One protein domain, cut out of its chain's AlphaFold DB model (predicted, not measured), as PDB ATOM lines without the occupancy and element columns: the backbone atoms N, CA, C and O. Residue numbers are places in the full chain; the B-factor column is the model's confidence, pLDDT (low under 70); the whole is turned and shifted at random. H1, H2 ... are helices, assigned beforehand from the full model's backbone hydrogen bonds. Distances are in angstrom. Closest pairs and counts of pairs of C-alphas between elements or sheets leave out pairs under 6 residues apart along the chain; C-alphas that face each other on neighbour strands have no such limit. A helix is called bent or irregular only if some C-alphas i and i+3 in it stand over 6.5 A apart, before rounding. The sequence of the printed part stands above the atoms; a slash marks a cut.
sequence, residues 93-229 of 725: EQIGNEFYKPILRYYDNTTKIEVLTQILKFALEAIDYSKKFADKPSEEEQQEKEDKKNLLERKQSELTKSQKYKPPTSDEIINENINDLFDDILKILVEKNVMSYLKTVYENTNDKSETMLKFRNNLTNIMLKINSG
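AT A GLANCE: This is residues 93 to 229 of the 725 residues of an uncharacterized protein of viral metagenome (UniProt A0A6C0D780). Long helix H2 runs through the middle, with H3 folded back beside it as a long hairpin and the kinked H4 folded back again beside H3. On the side of H2 away from H3, H5 and H6 cross it steeply, and short H1 fits between H4 and H6; the hairpin's tip, residues 132 to 141, sticks out. The 137 printed residues hold six named helices, H1 to H6 in order, and no named strand: the class is all helix. The whole is compact, with a radius of gyration of the C-alphas of 15.7 A, and only just elongated, spanning 50 by 33 by 29 A.

HOW THE PARTS SIT: Begin with H1, residues 93 to 104, and H2, residues 109 to 131, a hairpin that only just touches, with 3 pairs of C-alphas within 8 A; the closest are Ile 103 and Lys 112, 6.3 A apart. From H2 go on to H3, residues 139 to 164: this hairpin touches at a shallow tilt of 20 degrees, opposite ways, closest at the C-alphas of Thr 117 and Gln 156, 6.2 A. H4, residues 171 to 189, forms a hairpin with H3, which touches it with residues 148 to 159 alone; the closest C-alphas are Lys 155 and Leu 181, 6.7 A. H1 to H4 are an up-and-down bundle, each running against the one before. H5, residues 192 to 203, touches H2 with residues 193 to 198 alone, at a steep tilt of 62 degrees; the C-alphas of Ala 123 and Val 194 are closest, 5.3 A. H6, residues 210 to 226, touches H2 at a steep tilt of 63 degrees, closest at the C-alphas of Val 115 and Phe 215, 5.9 A. H6 also touches H1, about perpendicular at 73 degrees, with the C-alphas of Ile 103 and Ile 222 closest, 6.3 A. H2 is the hub, touching the five others; H3 and H6 are apart. Every O i to N i+4 pair is within hydrogen-bond range in H2, H3, H5 and H6, against 5 of 8 in H1 and 11 of 15 in H4.

IN THESE COORDINATES: Find C-alpha 93 at (165.013, 179.577, 169.120), where H1 begins its 14.6 A. H2 is 33.0 A long, and H3, from C-alpha 139 at (192.501, 188.887, 173.225), 37.7 A. H4, 24.9 A, is irregular: C-alphas 184 and 187 are 7.2 A apart, and it has a kink of 42 degrees near residue 183. H5 measures 16.0 A, and H6 24.6 A to C-alpha 226 at (159.413, 164.916, 160.313).

THE WHOLE: The C-alphas farthest apart, Asp 135 and Pro 168, are 51.7 A from each other. The printed part has no cut and no long link. Its mean pLDDT is 72.4; look for values under 70 at residues 130 to 141, 162 to 178 and 224 to 229, among others.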
ATOM      1  N   GLU A  93     166.089 180.486 168.711       77.19
ATOM      2  CA  GLU A  93     165.013 179.577 169.120       77.19
ATOM      3  C   GLU A  93     164.285 178.933 167.933       77.19
ATOM      4  O   GLU A  93     163.942 177.754 167.985       77.19
ATOM      5  N   GLN A  94     164.068 179.679 166.845       75.88
ATOM      6  CA  GLN A  94     163.461 179.149 165.621       75.88
ATOM      7  C   GLN A  94     164.407 178.167 164.933       75.88
ATOM      8  O   GLN A  94     163.967 177.106 164.509       75.88
ATOM      9  N   ILE A  95     165.708 178.467 164.887       77.12
ATOM     10  CA  ILE A  95     166.719 177.546 164.345       77.12
ATOM     11  C   ILE A  95     166.770 176.271 165.199       77.12
ATOM     12  O   ILE A  95     166.712 175.160 164.673       77.12
ATOM     13  N   GLY A  96     166.790 176.413 166.527       78.00
ATOM     14  CA  GLY A  96     166.720 175.287 167.455       78.00
ATOM     15  C   GLY A  96     165.473 174.426 167.234       78.00
ATOM     16  O   GLY A  96     165.579 173.208 167.123       78.00
ATOM     17  N   ASN A  97     164.298 175.046 167.111       74.38
ATOM     18  CA  ASN A  97     163.021 174.343 166.977       74.38
ATOM     19  C   ASN A  97     162.783 173.723 165.598       74.38
ATOM     20  O   ASN A  97     162.207 172.641 165.521       74.38
ATOM     21  N   GLU A  98     163.181 174.401 164.526       72.38
ATOM     22  CA  GLU A  98     162.861 173.999 163.156       72.38
ATOM     23  C   GLU A  98     163.971 173.191 162.488       72.38
ATOM     24  O   GLU A  98     163.692 172.518 161.500       72.38
ATOM     25  N   PHE A  99     165.207 173.247 162.995       79.31
ATOM     26  CA  PHE A  99     166.349 172.535 162.417       79.31
ATOM     27  C   PHE A  99     166.915 171.476 163.367       79.31
ATOM     28  O   PHE A  99     166.924 170.294 163.031       79.31
ATOM     29  N   TYR A 100     167.319 171.859 164.581       82.69
ATOM     30  CA  TYR A 100     168.004 170.936 165.496       82.69
ATOM     31  C   TYR A 100     167.059 169.970 166.227       82.69
ATOM     32  O   TYR A 100     167.341 168.773 166.284       82.69
ATOM     33  N   LYS A 101     165.902 170.428 166.726       80.06
ATOM     34  CA  LYS A 101     164.915 169.556 167.394       80.06
ATOM     35  C   LYS A 101     164.397 168.420 166.502       80.06
ATOM     36  O   LYS A 101     164.272 167.311 167.018       80.06
ATOM     37  N   PRO A 102     164.117 168.627 165.202       76.06
ATOM     38  CA  PRO A 102     163.820 167.530 164.287       76.06
ATOM     39  C   PRO A 102     164.933 166.476 164.256       76.06
ATOM     40  O   PRO A 102     164.664 165.294 164.448       76.06
ATOM     41  N   ILE A 103     166.192 166.897 164.113       80.44
ATOM     42  CA  ILE A 103     167.335 165.972 164.086       80.44
ATOM     43  C   ILE A 103     167.434 165.180 165.394       80.44
ATOM     44  O   ILE A 103     167.581 163.959 165.357       80.44
ATOM     45  N   LEU A 104     167.274 165.844 166.539       78.94
ATOM     46  CA  LEU A 104     167.322 165.212 167.860       78.94
ATOM     47  C   LEU A 104     166.182 164.202 168.087       78.94
ATOM     48  O   LEU A 104     166.402 163.129 168.654       78.94
ATOM     49  N   ARG A 105     164.981 164.495 167.570       73.25
ATOM     50  CA  ARG A 105     163.793 163.623 167.641       73.25
ATOM     51  C   ARG A 105     163.828 162.443 166.670       73.25
ATOM     52  O   ARG A 105     162.925 161.607 166.704       73.25
ATOM     53  N   TYR A 106     164.829 162.360 165.795       73.19
ATOM     54  CA  TYR A 106     164.910 161.271 164.832       73.19
ATOM     55  C   TYR A 106     165.186 159.930 165.529       73.19
ATOM     56  O   TYR A 106     166.087 159.817 166.367       73.19
ATOM     57  N   TYR A 107     164.386 158.917 165.177       67.56
ATOM     58  CA  TYR A 107     164.337 157.626 165.873       67.56
ATOM     59  C   TYR A 107     165.572 156.747 165.628       67.56
ATOM     60  O   TYR A 107     165.936 155.950 166.487       67.56
ATOM     61  N   ASP A 108     166.219 156.867 164.465       73.56
ATOM     62  CA  ASP A 108     167.441 156.119 164.173       73.56
ATOM     63  C   ASP A 108     168.663 156.873 164.706       73.56
ATOM     64  O   ASP A 108     169.177 157.813 164.090       73.56
ATOM     65  N   ASN A 109     169.132 156.407 165.864       72.25
ATOM     66  CA  ASN A 109     170.292 156.937 166.569       72.25
ATOM     67  C   ASN A 109     171.577 156.900 165.737       72.25
ATOM     68  O   ASN A 109     172.396 157.800 165.875       72.25
ATOM     69  N   THR A 110     171.743 155.928 164.838       76.12
ATOM     70  CA  THR A 110     172.956 155.824 164.012       76.12
ATOM     71  C   THR A 110     173.015 156.977 163.020       76.12
ATOM     72  O   THR A 110     173.971 157.752 163.014       76.12
ATOM     73  N   THR A 111     171.947 157.145 162.236       75.88
ATOM     74  CA  THR A 111     171.823 158.231 161.256       75.88
ATOM     75  C   THR A 111     171.852 159.604 161.935       75.88
ATOM     76  O   THR A 111     172.509 160.526 161.448       75.88
ATOM     77  N   LYS A 112     171.183 159.739 163.087       80.31
ATOM     78  CA  LYS A 112     171.200 160.953 163.912       80.31
ATOM     79  C   LYS A 112     172.620 161.320 164.359       80.31
ATOM     80  O   LYS A 112     173.051 162.446 164.120       80.31
ATOM     81  N   ILE A 113     173.359 160.380 164.953       80.44
ATOM     82  CA  ILE A 113     174.737 160.600 165.425       80.44
ATOM     83  C   ILE A 113     175.665 160.969 164.263       80.44
ATOM     84  O   ILE A 113     176.461 161.895 164.396       80.44
ATOM     85  N   GLU A 114     175.556 160.299 163.114       82.06
ATOM     86  CA  GLU A 114     176.361 160.616 161.926       82.06
ATOM     87  C   GLU A 114     176.132 162.051 161.423       82.06
ATOM     88  O   GLU A 114     177.095 162.774 161.158       82.06
ATOM     89  N   VAL A 115     174.872 162.491 161.326       82.94
ATOM     90  CA  VAL A 115     174.530 163.859 160.900       82.94
ATOM     91  C   VAL A 115     175.058 164.886 161.898       82.94
ATOM     92  O   VAL A 115     175.702 165.856 161.502       82.94
ATOM     93  N   LEU A 116     174.838 164.653 163.189       85.50
ATOM     94  CA  LEU A 116     175.263 165.549 164.264       85.50
ATOM     95  C   LEU A 116     176.792 165.664 164.364       85.50
ATOM     96  O   LEU A 116     177.321 166.760 164.541       85.50
ATOM     97  N   THR A 117     177.512 164.561 164.164       85.19
ATOM     98  CA  THR A 117     178.985 164.531 164.161       85.19
ATOM     99  C   THR A 117     179.552 165.367 163.017       85.19
ATOM    100  O   THR A 117     180.544 166.081 163.183       85.19
ATOM    101  N   GLN A 118     178.905 165.308 161.853       86.69
ATOM    102  CA  GLN A 118     179.312 166.078 160.689       86.69
ATOM    103  C   GLN A 118     178.963 167.570 160.832       86.69
ATOM    104  O   GLN A 118     179.768 168.414 160.446       86.69
ATOM    105  N   ILE A 119     177.824 167.909 161.450       88.62
ATOM    106  CA  ILE A 119     177.488 169.300 161.801       88.62
ATOM    107  C   ILE A 119     178.529 169.884 162.760       88.62
ATOM    108  O   ILE A 119     179.008 170.990 162.526       88.62
ATOM    109  N   LEU A 120     178.928 169.136 163.794       87.12
ATOM    110  CA  LEU A 120     179.983 169.549 164.725       87.12
ATOM    111  C   LEU A 120     181.306 169.829 164.005       87.12
ATOM    112  O   LEU A 120     181.955 170.836 164.275       87.12
ATOM    113  N   LYS A 121     181.674 168.980 163.039       87.25
ATOM    114  CA  LYS A 121     182.868 169.188 162.215       87.25
ATOM    115  C   LYS A 121     182.784 170.488 161.409       87.25
ATOM    116  O   LYS A 121     183.741 171.254 161.397       87.25
ATOM    117  N   PHE A 122     181.641 170.776 160.790       86.94
ATOM    118  CA  PHE A 122     181.457 172.030 160.056       86.94
ATOM    119  C   PHE A 122     181.398 173.255 160.962       86.94
ATOM    120  O   PHE A 122     181.841 174.322 160.555       86.94
ATOM    121  N   ALA A 123     180.882 173.123 162.184       85.69
ATOM    122  CA  ALA A 123     180.918 174.202 163.164       85.69
ATOM    123  C   ALA A 123     182.363 174.543 163.561       85.69
ATOM    124  O   ALA A 123     182.729 175.716 163.570       85.69
ATOM    125  N   LEU A 124     183.201 173.527 163.796       86.12
ATOM    126  CA  LEU A 124     184.637 173.701 164.038       86.12
ATOM    127  C   LEU A 124     185.335 174.365 162.843       86.12
ATOM    128  O   LEU A 124     186.047 175.353 163.015       86.12
ATOM    129  N   GLU A 125     185.069 173.887 161.624       85.19
ATOM    130  CA  GLU A 125     185.618 174.471 160.394       85.19
ATOM    131  C   GLU A 125     185.159 175.923 160.186       85.19
ATOM    132  O   GLU A 125     185.957 176.759 159.768       85.19
ATOM    133  N   ALA A 126     183.911 176.261 160.523       83.56
ATOM    134  CA  ALA A 126     183.386 177.622 160.437       83.56
ATOM    135  C   ALA A 126     184.078 178.575 161.425       83.56
ATOM    136  O   ALA A 126     184.422 179.705 161.064       83.56
ATOM    137  N   ILE A 127     184.307 178.117 162.660       81.69
ATOM    138  CA  ILE A 127     185.031 178.879 163.685       81.69
ATOM    139  C   ILE A 127     186.484 179.092 163.242       81.69
ATOM    140  O   ILE A 127     186.960 180.230 163.252       81.69
ATOM    141  N   ASP A 128     187.154 178.051 162.743       77.25
ATOM    142  CA  ASP A 128     188.526 178.139 162.230       77.25
ATOM    143  C   ASP A 128     188.631 179.033 160.979       77.25
ATOM    144  O   ASP A 128     189.591 179.793 160.829       77.25
ATOM    145  N   TYR A 129     187.634 179.010 160.090       70.12
ATOM    146  CA  TYR A 129     187.597 179.876 158.909       70.12
ATOM    147  C   TYR A 129     187.412 181.350 159.294       70.12
ATOM    148  O   TYR A 129     188.049 182.229 158.712       70.12
ATOM    149  N   SER A 130     186.628 181.629 160.341       66.25
ATOM    150  CA  SER A 130     186.473 182.983 160.892       66.25
ATOM    151  C   SER A 130     187.765 183.548 161.514       66.25
ATOM    152  O   SER A 130     187.901 184.765 161.634       66.25
ATOM    153  N   LYS A 131     188.738 182.688 161.862       58.69
ATOM    154  CA  LYS A 131     190.059 183.056 162.415       58.69
ATOM    155  C   LYS A 131     191.011 183.622 161.351       58.69
ATOM    156  O   LYS A 131     191.900 184.395 161.684       58.69
ATOM    157  N   LYS A 132     190.826 183.260 160.073       55.59
ATOM    158  CA  LYS A 132     191.714 183.658 158.960       55.59
ATOM    159  C   LYS A 132     191.399 185.023 158.340       55.59
ATOM    160  O   LYS A 132     192.241 185.544 157.619       55.59
ATOM    161  N   PHE A 133     190.217 185.582 158.602       53.38
ATOM    162  CA  PHE A 133     189.709 186.783 157.920       53.38
ATOM    163  C   PHE A 133     189.213 187.881 158.876       53.38
ATOM    164  O   PHE A 133     188.541 188.811 158.440       53.38
ATOM    165  N   ALA A 134     189.510 187.775 160.173       55.72
ATOM    166  CA  ALA A 134     189.214 188.833 161.133       55.72
ATOM    167  C   ALA A 134     190.391 189.819 161.199       55.72
ATOM    168  O   ALA A 134     191.505 189.430 161.556       55.72
ATOM    169  N   ASP A 135     190.140 191.089 160.885       53.94
ATOM    170  CA  ASP A 135     191.101 192.166 161.116       53.94
ATOM    171  C   ASP A 135     191.276 192.365 162.632       53.94
ATOM    172  O   ASP A 135     190.381 192.862 163.304       53.94
ATOM    173  N   LYS A 136     192.424 191.915 163.165       59.41
ATOM    174  CA  LYS A 136     192.883 192.042 164.569       59.41
ATOM    175  C   LYS A 136     191.781 191.844 165.641       59.41
ATOM    176  O   LYS A 136     191.375 192.819 166.272       59.41
ATOM    177  N   PRO A 137     191.353 190.597 165.910       60.88
ATOM    178  CA  PRO A 137     190.446 190.302 167.023       60.88
ATOM    179  C   PRO A 137     191.121 190.579 168.376       60.88
ATOM    180  O   PRO A 137     192.318 190.308 168.529       60.88
ATOM    181  N   SER A 138     190.363 191.090 169.352       69.69
ATOM    182  CA  SER A 138     190.850 191.335 170.721       69.69
ATOM    183  C   SER A 138     191.261 190.025 171.418       69.69
ATOM    184  O   SER A 138     190.834 188.943 171.014       69.69
ATOM    185  N   GLU A 139     192.097 190.088 172.463       69.88
ATOM    186  CA  GLU A 139     192.501 188.887 173.225       69.88
ATOM    187  C   GLU A 139     191.290 188.148 173.827       69.88
ATOM    188  O   GLU A 139     191.240 186.920 173.801       69.88
ATOM    189  N   GLU A 140     190.270 188.888 174.273       69.94
ATOM    190  CA  GLU A 140     189.016 188.327 174.794       69.94
ATOM    191  C   GLU A 140     188.221 187.576 173.710       69.94
ATOM    192  O   GLU A 140     187.744 186.467 173.948       69.94
ATOM    193  N   GLU A 141     188.145 188.115 172.487       67.19
ATOM    194  CA  GLU A 141     187.481 187.450 171.356       67.19
ATOM    195  C   GLU A 141     188.229 186.195 170.882       67.19
ATOM    196  O   GLU A 141     187.621 185.262 170.350       67.19
ATOM    197  N   GLN A 142     189.555 186.165 171.036       71.19
ATOM    198  CA  GLN A 142     190.360 184.985 170.727       71.19
ATOM    199  C   GLN A 142     190.144 183.883 171.767       71.19
ATOM    200  O   GLN A 142     189.969 182.725 171.382       71.19
ATOM    201  N   GLN A 143     190.091 184.247 173.051       77.44
ATOM    202  CA  GLN A 143     189.837 183.306 174.138       77.44
ATOM    203  C   GLN A 143     188.424 182.714 174.055       77.44
ATOM    204  O   GLN A 143     188.274 181.495 174.104       77.44
ATOM    205  N   GLU A 144     187.395 183.536 173.816       79.12
ATOM    206  CA  GLU A 144     186.009 183.061 173.675       79.12
ATOM    207  C   GLU A 144     185.866 182.052 172.519       79.12
ATOM    208  O   GLU A 144     185.161 181.045 172.626       79.12
ATOM    209  N   LYS A 145     186.558 182.286 171.398       75.88
ATOM    210  CA  LYS A 145     186.556 181.364 170.250       75.88
ATOM    211  C   LYS A 145     187.282 180.056 170.551       75.88
ATOM    212  O   LYS A 145     186.808 179.002 170.125       75.88
ATOM    213  N   GLU A 146     188.403 180.112 171.264       81.94
ATOM    214  CA  GLU A 146     189.154 178.919 171.662       81.94
ATOM    215  C   GLU A 146     188.356 178.077 172.672       81.94
ATOM    216  O   GLU A 146     188.286 176.856 172.541       81.94
ATOM    217  N   ASP A 147     187.640 178.712 173.601       82.75
ATOM    218  CA  ASP A 147     186.753 178.031 174.549       82.75
ATOM    219  C   ASP A 147     185.579 177.340 173.835       82.75
ATOM    220  O   ASP A 147     185.275 176.173 174.111       82.75
ATOM    221  N   LYS A 148     184.957 178.010 172.851       84.62
ATOM    222  CA  LYS A 148     183.919 177.407 171.992       84.62
ATOM    223  C   LYS A 148     184.457 176.211 171.209       84.62
ATOM    224  O   LYS A 148     183.778 175.186 171.117       84.62
ATOM    225  N   LYS A 149     185.673 176.317 170.667       84.38
ATOM    226  CA  LYS A 149     186.340 175.233 169.937       84.38
ATOM    227  C   LYS A 149     186.599 174.030 170.841       84.38
ATOM    228  O   LYS A 149     186.156 172.930 170.518       84.38
ATOM    229  N   ASN A 150     187.214 174.250 172.000       84.88
ATOM    230  CA  ASN A 150     187.492 173.208 172.989       84.88
ATOM    231  C   ASN A 150     186.211 172.492 173.441       84.88
ATOM    232  O   ASN A 150     186.184 171.263 173.568       84.88
ATOM    233  N   LEU A 151     185.122 173.242 173.642       84.94
ATOM    234  CA  LEU A 151     183.823 172.672 173.991       84.94
ATOM    235  C   LEU A 151     183.260 171.794 172.861       84.94
ATOM    236  O   LEU A 151     182.829 170.668 173.122       84.94
ATOM    237  N   LEU A 152     183.294 172.263 171.609       84.69
ATOM    238  CA  LEU A 152     182.823 171.496 170.453       84.69
ATOM    239  C   LEU A 152     183.669 170.237 170.203       84.69
ATOM    240  O   LEU A 152     183.101 169.175 169.951       84.69
ATOM    241  N   GLU A 153     184.997 170.308 170.322       83.31
ATOM    242  CA  GLU A 153     185.904 169.157 170.162       83.31
ATOM    243  C   GLU A 153     185.681 168.096 171.248       83.31
ATOM    244  O   GLU A 153     185.644 166.886 170.971       83.31
ATOM    245  N   ARG A 154     185.457 168.536 172.493       83.69
ATOM    246  CA  ARG A 154     185.097 167.648 173.603       83.69
ATOM    247  C   ARG A 154     183.771 166.940 173.335       83.69
ATOM    248  O   ARG A 154     183.707 165.715 173.445       83.69
ATOM    249  N   LYS A 155     182.732 167.680 172.936       82.94
ATOM    250  CA  LYS A 155     181.398 167.120 172.656       82.94
ATOM    251  C   LYS A 155     181.402 166.217 171.424       82.94
ATOM    252  O   LYS A 155     180.779 165.159 171.445       82.94
ATOM    253  N   GLN A 156     182.181 166.543 170.393       80.81
ATOM    254  CA  GLN A 156     182.404 165.662 169.244       80.81
ATOM    255  C   GLN A 156     183.074 164.346 169.665       80.81
ATOM    256  O   GLN A 156     182.677 163.267 169.214       80.81
ATOM    257  N   SER A 157     184.046 164.409 170.577       79.50
ATOM    258  CA  SER A 157     184.706 163.225 171.134       79.50
ATOM    259  C   SER A 157     183.762 162.375 171.997       79.50
ATOM    260  O   SER A 157     183.790 161.147 171.902       79.50
ATOM    261  N   GLU A 158     182.908 162.996 172.815       80.44
ATOM    262  CA  GLU A 158     181.873 162.326 173.623       80.44
ATOM    263  C   GLU A 158     180.800 161.657 172.738       80.44
ATOM    264  O   GLU A 158     180.445 160.493 172.954       80.44
ATOM    265  N   LEU A 159     180.371 162.326 171.663       76.69
ATOM    266  CA  LEU A 159     179.434 161.786 170.674       76.69
ATOM    267  C   LEU A 159     180.036 160.589 169.910       76.69
ATOM    268  O   LEU A 159     179.395 159.550 169.753       76.69
ATOM    269  N   THR A 160     181.312 160.683 169.522       70.25
ATOM    270  CA  THR A 160     182.039 159.599 168.836       70.25
ATOM    271  C   THR A 160     182.272 158.389 169.756       70.25
ATOM    272  O   THR A 160     182.235 157.240 169.311       70.25
ATOM    273  N   LYS A 161     182.483 158.610 171.062       70.69
ATOM    274  CA  LYS A 161     182.570 157.531 172.065       70.69
ATOM    275  C   LYS A 161     181.227 156.823 172.252       70.69
ATOM    276  O   LYS A 161     181.207 155.593 172.329       70.69
ATOM    277  N   SER A 162     180.128 157.577 172.232       64.44
ATOM    278  CA  SER A 162     178.758 157.046 172.292       64.44
ATOM    279  C   SER A 162     178.413 156.161 171.084       64.44
ATOM    280  O   SER A 162     177.606 155.247 171.197       64.44
ATOM    281  N   GLN A 163     179.089 156.355 169.945       61.72
ATOM    282  CA  GLN A 163     178.969 155.499 168.758       61.72
ATOM    283  C   GLN A 163     179.725 154.156 168.886       61.72
ATOM    284  O   GLN A 163     179.364 153.180 168.228       61.72
ATOM    285  N   LYS A 164     180.780 154.085 169.716       55.78
ATOM    286  CA  LYS A 164     181.642 152.890 169.871       55.78
ATOM    287  C   LYS A 164     181.208 151.942 170.992       55.78
ATOM    288  O   LYS A 164     181.533 150.758 170.925       55.78
ATOM    289  N   TYR A 165     180.480 152.423 171.997       47.75
ATOM    290  CA  TYR A 165     179.924 151.583 173.059       47.75
ATOM    291  C   TYR A 165     178.453 151.287 172.781       47.75
ATOM    292  O   TYR A 165     177.613 152.176 172.813       47.75
ATOM    293  N   LYS A 166     178.136 150.013 172.539       49.41
ATOM    294  CA  LYS A 166     176.762 149.514 172.442       49.41
ATOM    295  C   LYS A 166     176.416 148.810 173.762       49.41
ATOM    296  O   LYS A 166     176.635 147.599 173.849       49.41
ATOM    297  N   PRO A 167     175.979 149.505 174.831       42.22
ATOM    298  CA  PRO A 167     175.517 148.799 176.015       42.22
ATOM    299  C   PRO A 167     174.156 148.136 175.716       42.22
ATOM    300  O   PRO A 167     173.399 148.639 174.885       42.22
ATOM    301  N   PRO A 168     173.817 147.002 176.359       41.00
ATOM    302  CA  PRO A 168     172.649 146.194 176.000       41.00
ATOM    303  C   PRO A 168     171.312 146.727 176.539       41.00
ATOM    304  O   PRO A 168     170.310 146.020 176.467       41.00
ATOM    305  N   THR A 169     171.270 147.923 177.126       41.38
ATOM    306  CA  THR A 169     170.123 148.380 177.922       41.38
ATOM    307  C   THR A 169     169.607 149.742 177.456       41.38
ATOM    308  O   THR A 169     170.260 150.760 177.669       41.38
ATOM    309  N   SER A 170     168.415 149.688 176.842       48.00
ATOM    310  CA  SER A 170     167.436 150.742 176.506       48.00
ATOM    311  C   SER A 170     167.896 151.925 175.640       48.00
ATOM    312  O   SER A 170     168.643 152.791 176.088       48.00
ATOM    313  N   ASP A 171     167.316 152.028 174.436       51.25
ATOM    314  CA  ASP A 171     167.425 153.168 173.506       51.25
ATOM    315  C   ASP A 171     167.019 154.527 174.129       51.25
ATOM    316  O   ASP A 171     167.415 155.580 173.626       51.25
ATOM    317  N   GLU A 172     166.271 154.518 175.239       47.78
ATOM    318  CA  GLU A 172     165.869 155.708 176.008       47.78
ATOM    319  C   GLU A 172     167.063 156.409 176.687       47.78
ATOM    320  O   GLU A 172     167.209 157.620 176.543       47.78
ATOM    321  N   ILE A 173     167.993 155.658 177.296       50.34
ATOM    322  CA  ILE A 173     169.186 156.214 177.977       50.34
ATOM    323  C   ILE A 173     170.157 156.856 176.968       50.34
ATOM    324  O   ILE A 173     170.866 157.812 177.279       50.34
ATOM    325  N   ILE A 174     170.201 156.349 175.733       58.03
ATOM    326  CA  ILE A 174     171.039 156.911 174.662       58.03
ATOM    327  C   ILE A 174     170.438 158.227 174.142       58.03
ATOM    328  O   ILE A 174     171.181 159.153 173.824       58.03
ATOM    329  N   ASN A 175     169.108 158.338 174.085       57.59
ATOM    330  CA  ASN A 175     168.422 159.548 173.627       57.59
ATOM    331  C   ASN A 175     168.510 160.707 174.624       57.59
ATOM    332  O   ASN A 175     168.749 161.832 174.189       57.59
ATOM    333  N   GLU A 176     168.354 160.446 175.926       55.28
ATOM    334  CA  GLU A 176     168.539 161.469 176.968       55.28
ATOM    335  C   GLU A 176     169.970 162.025 176.940       55.28
ATOM    336  O   GLU A 176     170.156 163.229 176.782       55.28
ATOM    337  N   ASN A 177     170.982 161.149 176.889       65.38
ATOM    338  CA  ASN A 177     172.385 161.568 176.805       65.38
ATOM    339  C   ASN A 177     172.715 162.390 175.541       65.38
ATOM    340  O   ASN A 177     173.555 163.285 175.597       65.38
ATOM    341  N   ILE A 178     172.092 162.110 174.388       68.56
ATOM    342  CA  ILE A 178     172.325 162.889 173.155       68.56
ATOM    343  C   ILE A 178     171.664 164.269 173.234       68.56
ATOM    344  O   ILE A 178     172.254 165.237 172.761       68.56
ATOM    345  N   ASN A 179     170.470 164.383 173.816       70.38
ATOM    346  CA  ASN A 179     169.806 165.681 173.967       70.38
ATOM    347  C   ASN A 179     170.595 166.590 174.920       70.38
ATOM    348  O   ASN A 179     170.902 167.722 174.549       70.38
ATOM    349  N   ASP A 180     171.035 166.052 176.061       70.69
ATOM    350  CA  ASP A 180     171.846 166.783 177.044       70.69
ATOM    351  C   ASP A 180     173.192 167.237 176.450       70.69
ATOM    352  O   ASP A 180     173.656 168.353 176.684       70.69
ATOM    353  N   LEU A 181     173.815 166.402 175.606       71.88
ATOM    354  CA  LEU A 181     175.036 166.768 174.877       71.88
ATOM    355  C   LEU A 181     174.834 167.967 173.945       71.88
ATOM    356  O   LEU A 181     175.785 168.723 173.732       71.88
ATOM    357  N   PHE A 182     173.638 168.121 173.373       76.19
ATOM    358  CA  PHE A 182     173.332 169.151 172.384       76.19
ATOM    359  C   PHE A 182     172.784 170.440 172.988       76.19
ATOM    360  O   PHE A 182     173.063 171.502 172.431       76.19
ATOM    361  N   ASP A 183     172.090 170.385 174.122       78.00
ATOM    362  CA  ASP A 183     171.588 171.582 174.806       78.00
ATOM    363  C   ASP A 183     172.732 172.537 175.201       78.00
ATOM    364  O   ASP A 183     172.622 173.752 175.004       78.00
ATOM    365  N   ASP A 184     173.876 171.989 175.625       77.31
ATOM    366  CA  ASP A 184     175.079 172.753 175.995       77.31
ATOM    367  C   ASP A 184     175.701 173.527 174.822       77.31
ATOM    368  O   ASP A 184     176.252 174.617 174.996       77.31
ATOM    369  N   ILE A 185     175.635 172.968 173.613       83.69
ATOM    370  CA  ILE A 185     176.294 173.514 172.416       83.69
ATOM    371  C   ILE A 185     175.318 174.174 171.448       83.69
ATOM    372  O   ILE A 185     175.752 174.808 170.484       83.69
ATOM    373  N   LEU A 186     174.010 174.080 171.697       83.50
ATOM    374  CA  LEU A 186     172.983 174.625 170.814       83.50
ATOM    375  C   LEU A 186     173.197 176.121 170.577       83.50
ATOM    376  O   LEU A 186     173.065 176.579 169.448       83.50
ATOM    377  N   LYS A 187     173.601 176.863 171.616       83.88
ATOM    378  CA  LYS A 187     173.906 178.302 171.529       83.88
ATOM    379  C   LYS A 187     175.021 178.622 170.528       83.88
ATOM    380  O   LYS A 187     174.952 179.663 169.889       83.88
ATOM    381  N   ILE A 188     175.995 177.724 170.369       85.69
ATOM    382  CA  ILE A 188     177.096 177.856 169.402       85.69
ATOM    383  C   ILE A 188     176.619 177.429 168.007       85.69
ATOM    384  O   ILE A 188     176.881 178.087 167.005       85.69
ATOM    385  N   LEU A 189     175.864 176.333 167.931       84.38
ATOM    386  CA  LEU A 189     175.405 175.746 166.671       84.38
ATOM    387  C   LEU A 189     174.377 176.595 165.913       84.38
ATOM    388  O   LEU A 189     174.223 176.440 164.701       84.38
ATOM    389  N   VAL A 190     173.667 177.479 166.612       85.38
ATOM    390  CA  VAL A 190     172.719 178.433 166.018       85.38
ATOM    391  C   VAL A 190     173.366 179.772 165.647       85.38
ATOM    392  O   VAL A 190     172.667 180.653 165.142       85.38
ATOM    393  N   GLU A 191     174.675 179.952 165.869       84.56
ATOM    394  CA  GLU A 191     175.372 181.174 165.464       84.56
ATOM    395  C   GLU A 191     175.338 181.356 163.935       84.56
ATOM    396  O   GLU A 191     175.405 180.411 163.142       84.56
ATOM    397  N   LYS A 192     175.229 182.616 163.494       79.12
ATOM    398  CA  LYS A 192     175.009 182.967 162.081       79.12
ATOM    399  C   LYS A 192     176.151 182.514 161.165       79.12
ATOM    400  O   LYS A 192     175.896 182.067 160.050       79.12
ATOM    401  N   ASN A 193     177.394 182.636 161.621       79.19
ATOM    402  CA  ASN A 193     178.599 182.147 160.940       79.19
ATOM    403  C   ASN A 193     178.540 180.625 160.718       79.19
ATOM    404  O   ASN A 193     178.737 180.174 159.590       79.19
ATOM    405  N   VAL A 194     178.197 179.855 161.755       82.81
ATOM    406  CA  VAL A 194     178.085 178.392 161.707       82.81
ATOM    407  C   VAL A 194     176.969 177.976 160.756       82.81
ATOM    408  O   VAL A 194     177.203 177.186 159.845       82.81
ATOM    409  N   MET A 195     175.777 178.561 160.887       81.88
ATOM    410  CA  MET A 195     174.639 178.231 160.023       81.88
ATOM    411  C   MET A 195     174.861 178.638 158.560       81.88
ATOM    412  O   MET A 195     174.450 177.916 157.652       81.88
ATOM    413  N   SER A 196     175.534 179.766 158.313       79.25
ATOM    414  CA  SER A 196     175.899 180.211 156.961       79.25
ATOM    415  C   SER A 196     176.918 179.271 156.315       79.25
ATOM    416  O   SER A 196     176.772 178.891 155.150       79.25
ATOM    417  N   TYR A 197     177.924 178.843 157.081       82.00
ATOM    418  CA  TYR A 197     178.913 177.872 156.622       82.00
ATOM    419  C   TYR A 197     178.265 176.513 156.341       82.00
ATOM    420  O   TYR A 197     178.418 175.970 155.250       82.00
ATOM    421  N   LEU A 198     177.448 176.015 157.274       81.12
ATOM    422  CA  LEU A 198     176.703 174.765 157.136       81.12
ATOM    423  C   LEU A 198     175.811 174.773 155.890       81.12
ATOM    424  O   LEU A 198     175.811 173.806 155.130       81.12
ATOM    425  N   LYS A 199     175.101 175.881 155.643       81.19
ATOM    426  CA  LYS A 199     174.308 176.080 154.426       81.19
ATOM    427  C   LYS A 199     175.185 176.028 153.180       81.19
ATOM    428  O   LYS A 199     174.880 175.274 152.264       81.19
ATOM    429  N   THR A 200     176.280 176.786 153.159       80.25
ATOM    430  CA  THR A 200     177.202 176.845 152.012       80.25
ATOM    431  C   THR A 200     177.748 175.459 151.678       80.25
ATOM    432  O   THR A 200     177.715 175.028 150.528       80.25
ATOM    433  N   VAL A 201     178.188 174.720 152.694       78.62
ATOM    434  CA  VAL A 201     178.722 173.363 152.551       78.62
ATOM    435  C   VAL A 201     177.636 172.370 152.127       78.62
ATOM    436  O   VAL A 201     177.862 171.528 151.253       78.62
ATOM    437  N   TYR A 202     176.427 172.476 152.679       75.81
ATOM    438  CA  TYR A 202     175.294 171.644 152.281       75.81
ATOM    439  C   TYR A 202     174.854 171.918 150.832       75.81
ATOM    440  O   TYR A 202     174.611 170.977 150.077       75.81
ATOM    441  N   GLU A 203     174.793 173.183 150.417       75.56
ATOM    442  CA  GLU A 203     174.345 173.600 149.085       75.56
ATOM    443  C   GLU A 203     175.408 173.427 147.996       75.56
ATOM    444  O   GLU A 203     175.038 173.323 146.827       75.56
ATOM    445  N   ASN A 204     176.693 173.330 148.356       74.69
ATOM    446  CA  ASN A 204     177.799 173.133 147.420       74.69
ATOM    447  C   ASN A 204     177.784 171.740 146.760       74.69
ATOM    448  O   ASN A 204     178.561 170.846 147.102       74.69
ATOM    449  N   THR A 205     176.938 171.550 145.754       63.56
ATOM    450  CA  THR A 205     176.784 170.284 145.020       63.56
ATOM    451  C   THR A 205     178.036 169.819 144.270       63.56
ATOM    452  O   THR A 205     178.043 168.699 143.760       63.56
ATOM    453  N   ASN A 206     179.087 170.641 144.196       68.81
ATOM    454  CA  ASN A 206     180.334 170.279 143.524       68.81
ATOM    455  C   ASN A 206     181.189 169.314 144.357       68.81
ATOM    456  O   ASN A 206     181.953 168.542 143.781       68.81
ATOM    457  N   ASP A 207     181.035 169.301 145.686       68.25
ATOM    458  CA  ASP A 207     181.682 168.298 146.534       68.25
ATOM    459  C   ASP A 207     180.900 166.978 146.474       68.25
ATOM    460  O   ASP A 207     179.803 166.852 147.034       68.25
ATOM    461  N   LYS A 208     181.470 166.014 145.743       70.25
ATOM    462  CA  LYS A 208     180.939 164.659 145.536       70.25
ATOM    463  C   LYS A 208     181.613 163.612 146.427       70.25
ATOM    464  O   LYS A 208     181.488 162.421 146.147       70.25
ATOM    465  N   SER A 209     182.349 164.022 147.462       76.94
ATOM    466  CA  SER A 209     182.932 163.065 148.403       76.94
ATOM    467  C   SER A 209     181.838 162.223 149.069       76.94
ATOM    468  O   SER A 209     180.732 162.699 149.343       76.94
ATOM    469  N   GLU A 210     182.142 160.952 149.327       69.06
ATOM    470  CA  GLU A 210     181.195 159.996 149.913       69.06
ATOM    471  C   GLU A 210     180.641 160.501 151.253       69.06
ATOM    472  O   GLU A 210     179.433 160.455 151.490       69.06
ATOM    473  N   THR A 211     181.503 161.094 152.083       73.19
ATOM    474  CA  THR A 211     181.139 161.727 153.357       73.19
ATOM    475  C   THR A 211     180.105 162.842 153.172       73.19
ATOM    476  O   THR A 211     179.116 162.893 153.905       73.19
ATOM    477  N   MET A 212     180.281 163.707 152.165       76.50
ATOM    478  CA  MET A 212     179.362 164.814 151.882       76.50
ATOM    479  C   MET A 212     178.032 164.352 151.297       76.50
ATOM    480  O   MET A 212     176.976 164.872 151.668       76.50
ATOM    481  N   LEU A 213     178.057 163.357 150.410       71.25
ATOM    482  CA  LEU A 213     176.843 162.758 149.858       71.25
ATOM    483  C   LEU A 213     176.029 162.059 150.950       71.25
ATOM    484  O   LEU A 213     174.815 162.265 151.037       71.25
ATOM    485  N   LYS A 214     176.697 161.294 151.819       76.06
ATOM    486  CA  LYS A 214     176.072 160.611 152.954       76.06
ATOM    487  C   LYS A 214     175.461 161.611 153.939       76.06
ATOM    488  O   LYS A 214     174.295 161.466 154.298       76.06
ATOM    489  N   PHE A 215     176.186 162.676 154.284       80.06
ATOM    490  CA  PHE A 215     175.676 163.765 155.121       80.06
ATOM    491  C   PHE A 215     174.414 164.421 154.540       80.06
ATOM    492  O   PHE A 215     173.399 164.517 155.231       80.06
ATOM    493  N   ARG A 216     174.439 164.830 153.263       73.69
ATOM    494  CA  ARG A 216     173.298 165.501 152.611       73.69
ATOM    495  C   ARG A 216     172.066 164.609 152.522       73.69
ATOM    496  O   ARG A 216     170.960 165.079 152.791       73.69
ATOM    497  N   ASN A 217     172.252 163.338 152.167       70.88
ATOM    498  CA  ASN A 217     171.159 162.370 152.082       70.88
ATOM    499  C   ASN A 217     170.542 162.112 153.462       70.88
ATOM    500  O   ASN A 217     169.323 162.174 153.604       70.88
ATOM    501  N   ASN A 218     171.371 161.886 154.486       76.62
ATOM    502  CA  ASN A 218     170.895 161.638 155.844       76.62
ATOM    503  C   ASN A 218     170.147 162.852 156.408       76.62
ATOM    504  O   ASN A 218     169.043 162.695 156.925       76.62
ATOM    505  N   LEU A 219     170.686 164.063 156.239       76.62
ATOM    506  CA  LEU A 219     170.019 165.290 156.677       76.62
ATOM    507  C   LEU A 219     168.690 165.511 155.933       76.62
ATOM    508  O   LEU A 219     167.678 165.789 156.568       76.62
ATOM    509  N   THR A 220     168.655 165.316 154.610       70.75
ATOM    510  CA  THR A 220     167.416 165.430 153.814       70.75
ATOM    511  C   THR A 220     166.354 164.436 154.290       70.75
ATOM    512  O   THR A 220     165.205 164.813 154.504       70.75
ATOM    513  N   ASN A 221     166.746 163.182 154.531       66.00
ATOM    514  CA  ASN A 221     165.844 162.131 154.999       66.00
ATOM    515  C   ASN A 221     165.243 162.433 156.375       66.00
ATOM    516  O   ASN A 221     164.058 162.176 156.588       66.00
ATOM    517  N   ILE A 222     166.042 162.974 157.299       71.50
ATOM    518  CA  ILE A 222     165.564 163.406 158.618       71.50
ATOM    519  C   ILE A 222     164.537 164.533 158.460       71.50
ATOM    520  O   ILE A 222     163.437 164.448 159.004       71.50
ATOM    521  N   MET A 223     164.873 165.565 157.681       70.19
ATOM    522  CA  MET A 223     164.049 166.770 157.559       70.19
ATOM    523  C   MET A 223     162.733 166.528 156.807       70.19
ATOM    524  O   MET A 223     161.719 167.136 157.143       70.19
ATOM    525  N   LEU A 224     162.711 165.618 155.827       60.34
ATOM    526  CA  LEU A 224     161.490 165.270 155.091       60.34
ATOM    527  C   LEU A 224     160.559 164.340 155.886       60.34
ATOM    528  O   LEU A 224     159.345 164.514 155.832       60.34
ATOM    529  N   LYS A 225     161.100 163.399 156.675       56.97
ATOM    530  CA  LYS A 225     160.298 162.450 157.479       56.97
ATOM    531  C   LYS A 225     159.566 163.084 158.666       56.97
ATOM    532  O   LYS A 225     158.640 162.478 159.193       56.97
ATOM    533  N   ILE A 226     159.995 164.256 159.130       52.00
ATOM    534  CA  ILE A 226     159.413 164.916 160.313       52.00
ATOM    535  C   ILE A 226     158.294 165.891 159.923       52.00
ATOM    536  O   ILE A 226     157.385 166.134 160.713       52.00
ATOM    537  N   ASN A 227     158.291 166.376 158.679       39.94
ATOM    538  CA  ASN A 227     157.255 167.273 158.164       39.94
ATOM    539  C   ASN A 227     155.954 166.556 157.740       39.94
ATOM    540  O   ASN A 227     155.004 167.226 157.349       39.94
ATOM    541  N   SER A 228     155.872 165.223 157.840       37.66
ATOM    542  CA  SER A 228     154.696 164.425 157.443       37.66
ATOM    543  C   SER A 228     153.643 164.185 158.548       37.66
ATOM    544  O   SER A 228     152.715 163.410 158.338       37.66
ATOM    545  N   GLY A 229     153.722 164.881 159.691       34.97
ATOM    546  CA  GLY A 229     152.697 164.872 160.753       34.97
ATOM    547  C   GLY A 229     152.762 163.677 161.735       34.97
ATOM    548  O   GLY A 229     153.452 162.698 161.457       34.97
TER     549      GLY A 229